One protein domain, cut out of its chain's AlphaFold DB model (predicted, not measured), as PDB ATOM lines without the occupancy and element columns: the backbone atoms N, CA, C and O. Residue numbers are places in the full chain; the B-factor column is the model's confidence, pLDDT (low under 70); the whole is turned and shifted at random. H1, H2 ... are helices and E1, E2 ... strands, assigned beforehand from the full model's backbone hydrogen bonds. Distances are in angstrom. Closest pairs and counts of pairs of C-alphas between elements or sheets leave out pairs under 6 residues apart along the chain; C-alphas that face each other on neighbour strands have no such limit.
ATOM      1  N   TYR A   9      98.981  91.906  79.291       92.50
ATOM      2  CA  TYR A   9      98.885  91.895  80.742       92.50
ATOM      3  C   TYR A   9      97.886  92.968  81.171       92.50
ATOM      4  O   TYR A   9      97.789  94.017  80.531       92.50
ATOM      5  N   SER A  10      97.132  92.707  82.233       94.31
ATOM      6  CA  SER A  10      96.152  93.664  82.748       94.31
ATOM      7  C   SER A  10      96.813  94.656  83.694       94.31
ATOM      8  O   SER A  10      97.544  94.257  84.598       94.31
ATOM      9  N   CYS A  11      96.511  95.941  83.527       94.88
ATOM     10  CA  CYS A  11      96.784  96.930  84.559       94.88
ATOM     11  C   CYS A  11      95.902  96.659  85.789       94.88
ATOM     12  O   CYS A  11      94.689  96.513  85.660       94.88
ATOM     13  N   SER A  12      96.492  96.645  86.980       95.25
ATOM     14  CA  SER A  12      95.793  96.416  88.244       95.25
ATOM     15  C   SER A  12      94.924  97.588  88.702       95.25
ATOM     16  O   SER A  12      94.038  97.383  89.522       95.25
ATOM     17  N   LEU A  13      95.141  98.788  88.152       94.56
ATOM     18  CA  LEU A  13      94.367  99.988  88.485       94.56
ATOM     19  C   LEU A  13      93.154 100.179  87.567       94.56
ATOM     20  O   LEU A  13      92.058 100.453  88.035       94.56
ATOM     21  N   CYS A  14      93.329 100.023  86.250       94.62
ATOM     22  CA  CYS A  14      92.269 100.303  85.271       94.62
ATOM     23  C   CYS A  14      91.739  99.081  84.520       94.62
ATOM     24  O   CYS A  14      90.844  99.201  83.688       94.62
ATOM     25  N   GLY A  15      92.333  97.905  84.727       93.94
ATOM     26  CA  GLY A  15      91.944  96.668  84.049       93.94
ATOM     27  C   GLY A  15      92.309  96.582  82.562       93.94
ATOM     28  O   GLY A  15      92.184  95.505  81.980       93.94
ATOM     29  N   THR A  16      92.786  97.663  81.934       94.44
ATOM     30  CA  THR A  16      93.138  97.666  80.505       94.44
ATOM     31  C   THR A  16      94.293  96.707  80.220       94.44
ATOM     32  O   THR A  16      95.303  96.697  80.929       94.44
ATOM     33  N   GLN A  17      94.149  95.915  79.156       94.12
ATOM     34  CA  GLN A  17      95.169  94.978  78.693       94.12
ATOM     35  C   GLN A  17      96.191  95.669  77.790       94.12
ATOM     36  O   GLN A  17      95.819  96.348  76.834       94.12
ATOM     37  N   ARG A  18      97.481  95.475  78.076       93.31
ATOM     38  CA  ARG A  18      98.592  96.114  77.357       93.31
ATOM     39  C   ARG A  18      99.799  95.185  77.221       93.31
ATOM     40  O   ARG A  18      99.964  94.277  78.039       93.31
ATOM     41  N   PRO A  19     100.661  95.388  76.209       93.38
ATOM     42  CA  PRO A  19     101.923  94.665  76.126       93.38
ATOM     43  C   PRO A  19     102.840  95.050  77.293       93.38
ATOM     44  O   PRO A  19     102.775  96.166  77.810       93.38
ATOM     45  N   ALA A  20     103.761  94.156  77.663       92.12
ATOM     46  CA  ALA A  20     104.684  94.388  78.778       92.12
ATOM     47  C   ALA A  20     105.494  95.692  78.660       92.12
ATOM     48  O   ALA A  20     105.800  96.330  79.660       92.12
ATOM     49  N   SER A  21     105.803  96.134  77.437       92.69
ATOM     50  CA  SER A  21     106.511  97.395  77.170       92.69
ATOM     51  C   SER A  21     105.743  98.659  77.582       92.69
ATOM     52  O   SER A  21     106.345  99.729  77.712       92.69
ATOM     53  N   GLU A  22     104.425  98.553  77.753       95.06
ATOM     54  CA  GLU A  22     103.521  99.642  78.137       95.06
ATOM     55  C   GLU A  22     103.090  99.590  79.605       95.06
ATOM     56  O   GLU A  22     102.308 100.435  80.046       95.06
ATOM     57  N   LEU A  23     103.610  98.637  80.377       94.12
ATOM     58  CA  LEU A  23     103.335  98.512  81.801       94.12
ATOM     59  C   LEU A  23     104.619  98.687  82.614       94.12
ATOM     60  O   LEU A  23     105.716  98.344  82.179       94.12
ATOM     61  N   ASN A  24     104.460  99.223  83.815       93.81
ATOM     62  CA  ASN A  24     105.451  99.200  84.882       93.81
ATOM     63  C   ASN A  24     105.018  98.172  85.938       93.81
ATOM     64  O   ASN A  24     103.864  97.749  85.951       93.81
ATOM     65  N   GLY A  25     105.933  97.778  86.827       92.62
ATOM     66  CA  GLY A  25     105.610  96.898  87.958       92.62
ATOM     67  C   GLY A  25     105.323  95.435  87.597       92.62
ATOM     68  O   GLY A  25     104.884  94.681  88.458       92.62
ATOM     69  N   LEU A  26     105.582  95.022  86.352       91.56
ATOM     70  CA  LEU A  26     105.595  93.608  85.970       91.56
ATOM     71  C   LEU A  26     106.799  92.905  86.599       91.56
ATOM     72  O   LEU A  26     107.931  93.365  86.426       91.56
ATOM     73  N   ASP A  27     106.566  91.767  87.253       88.56
ATOM     74  CA  ASP A  27     107.627  90.856  87.671       88.56
ATOM     75  C   ASP A  27     107.769  89.711  86.647       88.56
ATOM     76  O   ASP A  27     106.993  88.750  86.661       88.56
ATOM     77  N   PRO A  28     108.763  89.770  85.739       80.25
ATOM     78  CA  PRO A  28     108.954  88.737  84.726       80.25
ATOM     79  C   PRO A  28     109.520  87.422  85.288       80.25
ATOM     80  O   PRO A  28     109.545  86.431  84.561       80.25
ATOM     81  N   ILE A  29     110.011  87.402  86.533       85.75
ATOM     82  CA  ILE A  29     110.603  86.214  87.160       85.75
ATOM     83  C   ILE A  29     109.506  85.368  87.804       85.75
ATOM     84  O   ILE A  29     109.466  84.155  87.600       85.75
ATOM     85  N   THR A  30     108.622  86.001  88.579       87.44
ATOM     86  CA  THR A  30     107.525  85.305  89.273       87.44
ATOM     87  C   THR A  30     106.256  85.203  88.427       87.44
ATOM     88  O   THR A  30     105.436  84.317  88.666       87.44
ATOM     89  N   GLY A  31     106.094  86.077  87.427       79.06
ATOM     90  CA  GLY A  31     104.862  86.205  86.649       79.06
ATOM     91  C   GLY A  31     103.733  86.902  87.413       79.06
ATOM     92  O   GLY A  31     102.590  86.882  86.946       79.06
ATOM     93  N   ASP A  32     104.033  87.489  88.576       85.38
ATOM     94  CA  ASP A  32     103.080  88.288  89.330       85.38
ATOM     95  C   ASP A  32     102.830  89.627  88.625       85.38
ATOM     96  O   ASP A  32     103.725  90.454  88.435       85.38
ATOM     97  N   ASN A  33     101.571  89.830  88.237       85.88
ATOM     98  CA  ASN A  33     101.101  91.032  87.553       85.88
ATOM     99  C   ASN A  33     100.122  91.832  88.425       85.88
ATOM    100  O   ASN A  33      99.505  92.778  87.940       85.88
ATOM    101  N   SER A  34      99.952  91.468  89.702       91.19
ATOM    102  CA  SER A  34      99.072  92.181  90.640       91.19
ATOM    103  C   SER A  34      99.495  93.641  90.849       91.19
ATOM    104  O   SER A  34      98.665  94.506  91.127       91.19
ATOM    105  N   HIS A  35     100.776  93.931  90.626       92.50
ATOM    106  CA  HIS A  35     101.363  95.263  90.682       92.50
ATOM    107  C   HIS A  35     101.680  95.846  89.299       92.50
ATOM    108  O   HIS A  35     102.407  96.833  89.211       92.50
ATOM    109  N   ALA A  36     101.139  95.278  88.218       94.81
ATOM    110  CA  ALA A  36     101.332  95.821  86.881       94.81
ATOM    111  C   ALA A  36     100.435  97.048  86.661       94.81
ATOM    112  O   ALA A  36      99.220  96.957  86.790       94.81
ATOM    113  N   TYR A  37     100.992  98.194  86.278       95.06
ATOM    114  CA  TYR A  37     100.211  99.409  86.011       95.06
ATOM    115  C   TYR A  37     100.647 100.114  84.732       95.06
ATOM    116  O   TYR A  37     101.793  99.997  84.299       95.06
ATOM    117  N   CYS A  38      99.717 100.840  84.105       95.69
ATOM    118  CA  CYS A  38      99.968 101.593  82.879       95.69
ATOM    119  C   CYS A  38     101.185 102.509  83.036       95.69
ATOM    120  O   CYS A  38     101.256 103.331  83.948       95.69
ATOM    121  N   LYS A  39     102.140 102.402  82.107       95.25
ATOM    122  CA  LYS A  39     103.347 103.237  82.097       95.25
ATOM    123  C   LYS A  39     103.028 104.712  81.870       95.25
ATOM    124  O   LYS A  39     103.726 105.585  82.379       95.25
ATOM    125  N   ARG A  40     101.989 104.990  81.081       94.00
ATOM    126  CA  ARG A  40     101.495 106.339  80.801       94.00
ATOM    127  C   ARG A  40     100.273 106.611  81.666       94.00
ATOM    128  O   ARG A  40      99.201 106.081  81.398       94.00
ATOM    129  N   VAL A  41     100.444 107.464  82.674       91.06
ATOM    130  CA  VAL A  41      99.379 107.830  83.624       91.06
ATOM    131  C   VAL A  41      98.173 108.441  82.902       91.06
ATOM    132  O   VAL A  41      97.047 108.035  83.156       91.06
ATOM    133  N   VAL A  42      98.414 109.307  81.908       90.81
ATOM    134  CA  VAL A  42      97.370 109.923  81.059       90.81
ATOM    135  C   VAL A  42      96.501 108.919  80.294       90.81
ATOM    136  O   VAL A  42      95.400 109.258  79.880       90.81
ATOM    137  N   GLU A  43      96.972 107.686  80.102       91.88
ATOM    138  CA  GLU A  43      96.225 106.626  79.416       91.88
ATOM    139  C   GLU A  43      95.660 105.574  80.387       91.88
ATOM    140  O   GLU A  43      95.063 104.593  79.940       91.88
ATOM    141  N   CYS A  44      95.898 105.721  81.697       92.75
ATOM    142  CA  CYS A  44      95.491 104.745  82.701       92.75
ATOM    143  C   CYS A  44      93.995 104.848  83.016       92.75
ATOM    144  O   CYS A  44      93.388 103.812  83.194       92.75
ATOM    145  N   GLN A  45      93.372 106.033  83.020       91.06
ATOM    146  CA  GLN A  45      91.927 106.201  83.311       91.06
ATOM    147  C   GLN A  45      91.448 105.512  84.613       91.06
ATOM    148  O   GLN A  45      90.284 105.142  84.728       91.06
ATOM    149  N   SER A  46      92.341 105.280  85.583       93.88
ATOM    150  CA  SER A  46      91.943 104.881  86.938       93.88
ATOM    151  C   SER A  46      91.705 106.125  87.789       93.88
ATOM    152  O   SER A  46      92.284 107.174  87.501       93.88
ATOM    153  N   GLU A  47      90.917 106.004  88.858       94.00
ATOM    154  CA  GLU A  47      90.636 107.123  89.772       94.00
ATOM    155  C   GLU A  47      91.930 107.744  90.321       94.00
ATOM    156  O   GLU A  47      92.078 108.965  90.370       94.00
ATOM    157  N   GLU A  48      92.922 106.918  90.665       91.38
ATOM    158  CA  GLU A  48      94.219 107.398  91.144       91.38
ATOM    159  C   GLU A  48      94.999 108.147  90.059       91.38
ATOM    160  O   GLU A  48      95.702 109.117  90.360       91.38
ATOM    161  N   ALA A  49      94.894 107.711  88.800       93.00
ATOM    162  CA  ALA A  49      95.541 108.382  87.681       93.00
ATOM    163  C   ALA A  49      94.888 109.740  87.399       93.00
ATOM    164  O   ALA A  49      95.606 110.718  87.208       93.00
ATOM    165  N   GLU A  50      93.556 109.815  87.422       94.75
ATOM    166  CA  GLU A  50      92.806 111.064  87.259       94.75
ATOM    167  C   GLU A  50      93.127 112.055  88.380       94.75
ATOM    168  O   GLU A  50      93.548 113.174  88.099       94.75
ATOM    169  N   ALA A  51      93.076 111.618  89.642       93.25
ATOM    170  CA  ALA A  51      93.421 112.462  90.786       93.25
ATOM    171  C   ALA A  51      94.865 112.990  90.715       93.25
ATOM    172  O   ALA A  51      95.133 114.150  91.031       93.25
ATOM    173  N   SER A  52      95.805 112.147  90.273       92.12
ATOM    174  CA  SER A  52      97.200 112.555  90.087       92.12
ATOM    175  C   SER A  52      97.348 113.597  88.975       92.12
ATOM    176  O   SER A  52      98.128 114.537  89.116       92.12
ATOM    177  N   LEU A  53      96.614 113.443  87.869       93.62
ATOM    178  CA  LEU A  53      96.640 114.385  86.748       93.62
ATOM    179  C   LEU A  53      96.010 115.722  87.123       93.62
ATOM    180  O   LEU A  53      96.615 116.758  86.852       93.62
ATOM    181  N   ASP A  54      94.857 115.701  87.787       93.81
ATOM    182  CA  ASP A  54      94.175 116.903  88.267       93.81
ATOM    183  C   ASP A  54      95.060 117.701  89.226       93.81
ATOM    184  O   ASP A  54      95.154 118.924  89.108       93.81
ATOM    185  N   TRP A  55      95.771 117.017  90.128       93.12
ATOM    186  CA  TRP A  55      96.725 117.666  91.025       93.12
ATOM    187  C   TRP A  55      97.857 118.357  90.254       93.12
ATOM    188  O   TRP A  55      98.110 119.542  90.468       93.12
ATOM    189  N   VAL A  56      98.501 117.659  89.309       91.94
ATOM    190  CA  VAL A  56      99.587 118.242  88.498       91.94
ATOM    191  C   VAL A  56      99.090 119.429  87.672       91.94
ATOM    192  O   VAL A  56      99.761 120.457  87.619       91.94
ATOM    193  N   ILE A  57      97.920 119.318  87.039       91.44
ATOM    194  CA  ILE A  57      97.317 120.412  86.264       91.44
ATOM    195  C   ILE A  57      97.021 121.610  87.173       91.44
ATOM    196  O   ILE A  57      97.300 122.748  86.796       91.44
ATOM    197  N   GLY A  58      96.501 121.364  88.378       93.62
ATOM    198  CA  GLY A  58      96.274 122.396  89.386       93.62
ATOM    199  C   GLY A  58      97.554 123.154  89.746       93.62
ATOM    200  O   GLY A  58      97.569 124.383  89.701       93.62
ATOM    201  N   GLU A  59      98.641 122.438  90.033       94.25
ATOM    202  CA  GLU A  59      99.941 123.046  90.350       94.25
ATOM    203  C   GLU A  59     100.528 123.836  89.170       94.25
ATOM    204  O   GLU A  59     101.043 124.938  89.361       94.25
ATOM    205  N   LEU A  60     100.410 123.321  87.941       90.44
ATOM    206  CA  LEU A  60     100.877 124.019  86.739       90.44
ATOM    207  C   LEU A  60     100.128 125.337  86.516       90.44
ATOM    208  O   LEU A  60     100.764 126.362  86.272       90.44
ATOM    209  N   ASN A  61      98.802 125.327  86.662       89.88
ATOM    210  CA  ASN A  61      97.992 126.536  86.540       89.88
ATOM    211  C   ASN A  61      98.365 127.560  87.621       89.88
ATOM    212  O   ASN A  61      98.495 128.743  87.325       89.88
ATOM    213  N   ASN A  62      98.582 127.125  88.865       83.50
ATOM    214  CA  ASN A  62      98.978 128.023  89.954       83.50
ATOM    215  C   ASN A  62     100.370 128.639  89.737       83.50
ATOM    216  O   ASN A  62     100.583 129.803  90.078       83.50
ATOM    217  N   ALA A  63     101.308 127.883  89.162       76.56
ATOM    218  CA  ALA A  63     102.649 128.369  88.853       76.56
ATOM    219  C   ALA A  63     102.653 129.432  87.740       76.56
ATOM    220  O   ALA A  63     103.452 130.365  87.799       76.56
ATOM    221  N   GLU A  64     101.755 129.328  86.757       63.69
ATOM    222  CA  GLU A  64     101.664 130.266  85.628       63.69
ATOM    223  C   GLU A  64     101.193 131.672  86.047       63.69
ATOM    224  O   GLU A  64     101.606 132.659  85.446       63.69
ATOM    225  N   TYR A  65     100.406 131.793  87.123       57.75
ATOM    226  CA  TYR A  65      99.955 133.087  87.666       57.75
ATOM    227  C   TYR A  65     100.870 133.669  88.759       57.75
ATOM    228  O   TYR A  65     100.567 134.730  89.309       57.75
ATOM    229  N   ALA A  66     101.963 132.981  89.101       57.91
ATOM    230  CA  ALA A  66     102.937 133.420  90.103       57.91
ATOM    231  C   ALA A  66     104.221 134.033  89.498       57.91
ATOM    232  O   ALA A  66     105.104 134.438  90.258       57.91
TER     233      ALA A  66
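AT A GLANCE: This is residues 9 to 66 of the 67 residues of an uncharacterized protein of Alteromonadaceae bacterium (UniProt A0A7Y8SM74). Little of this domain is regular structure: a small body made mostly of loops, with the short strand E1 in it, and one long helix, H1, whose residues 54 to 64 stick out from it as an arm. That arm makes much of the length. The printed part has 58 residues, with one named strand followed by one named helix; the class is mostly helix, though 21 residues are in named elements. The whole is loose, with a radius of gyration of the C-alphas of 14.3 A and spans of 48 by 17 by 15 A.

HOW THE PARTS SIT: H1, residues 47 to 64, is apart from E1, residues 17 to 19. In H1 every O i to N i+4 pair is within hydrogen-bond range. E1 pairs with no named strand, but its residues 17 to 18 pair antiparallel with residues 9 to 10. Residues 23 to 24 pair antiparallel with residues 37 to 38.

IN THESE COORDINATES: H1 runs 26.0 A from C-alpha 47 at (90.636, 107.123, 89.772) to C-alpha 64 at (101.664, 130.266, 85.628). E1 begins at C-alpha 17, (95.169, 94.978, 78.693).

THE WHOLE: The C-alphas farthest apart, of Thr 30 and Tyr 65, are 48.4 A apart. The link from E1 to H1, 27 residues, is long. The printed part has no cut. Residues 64 to 66 have pLDDT under 70.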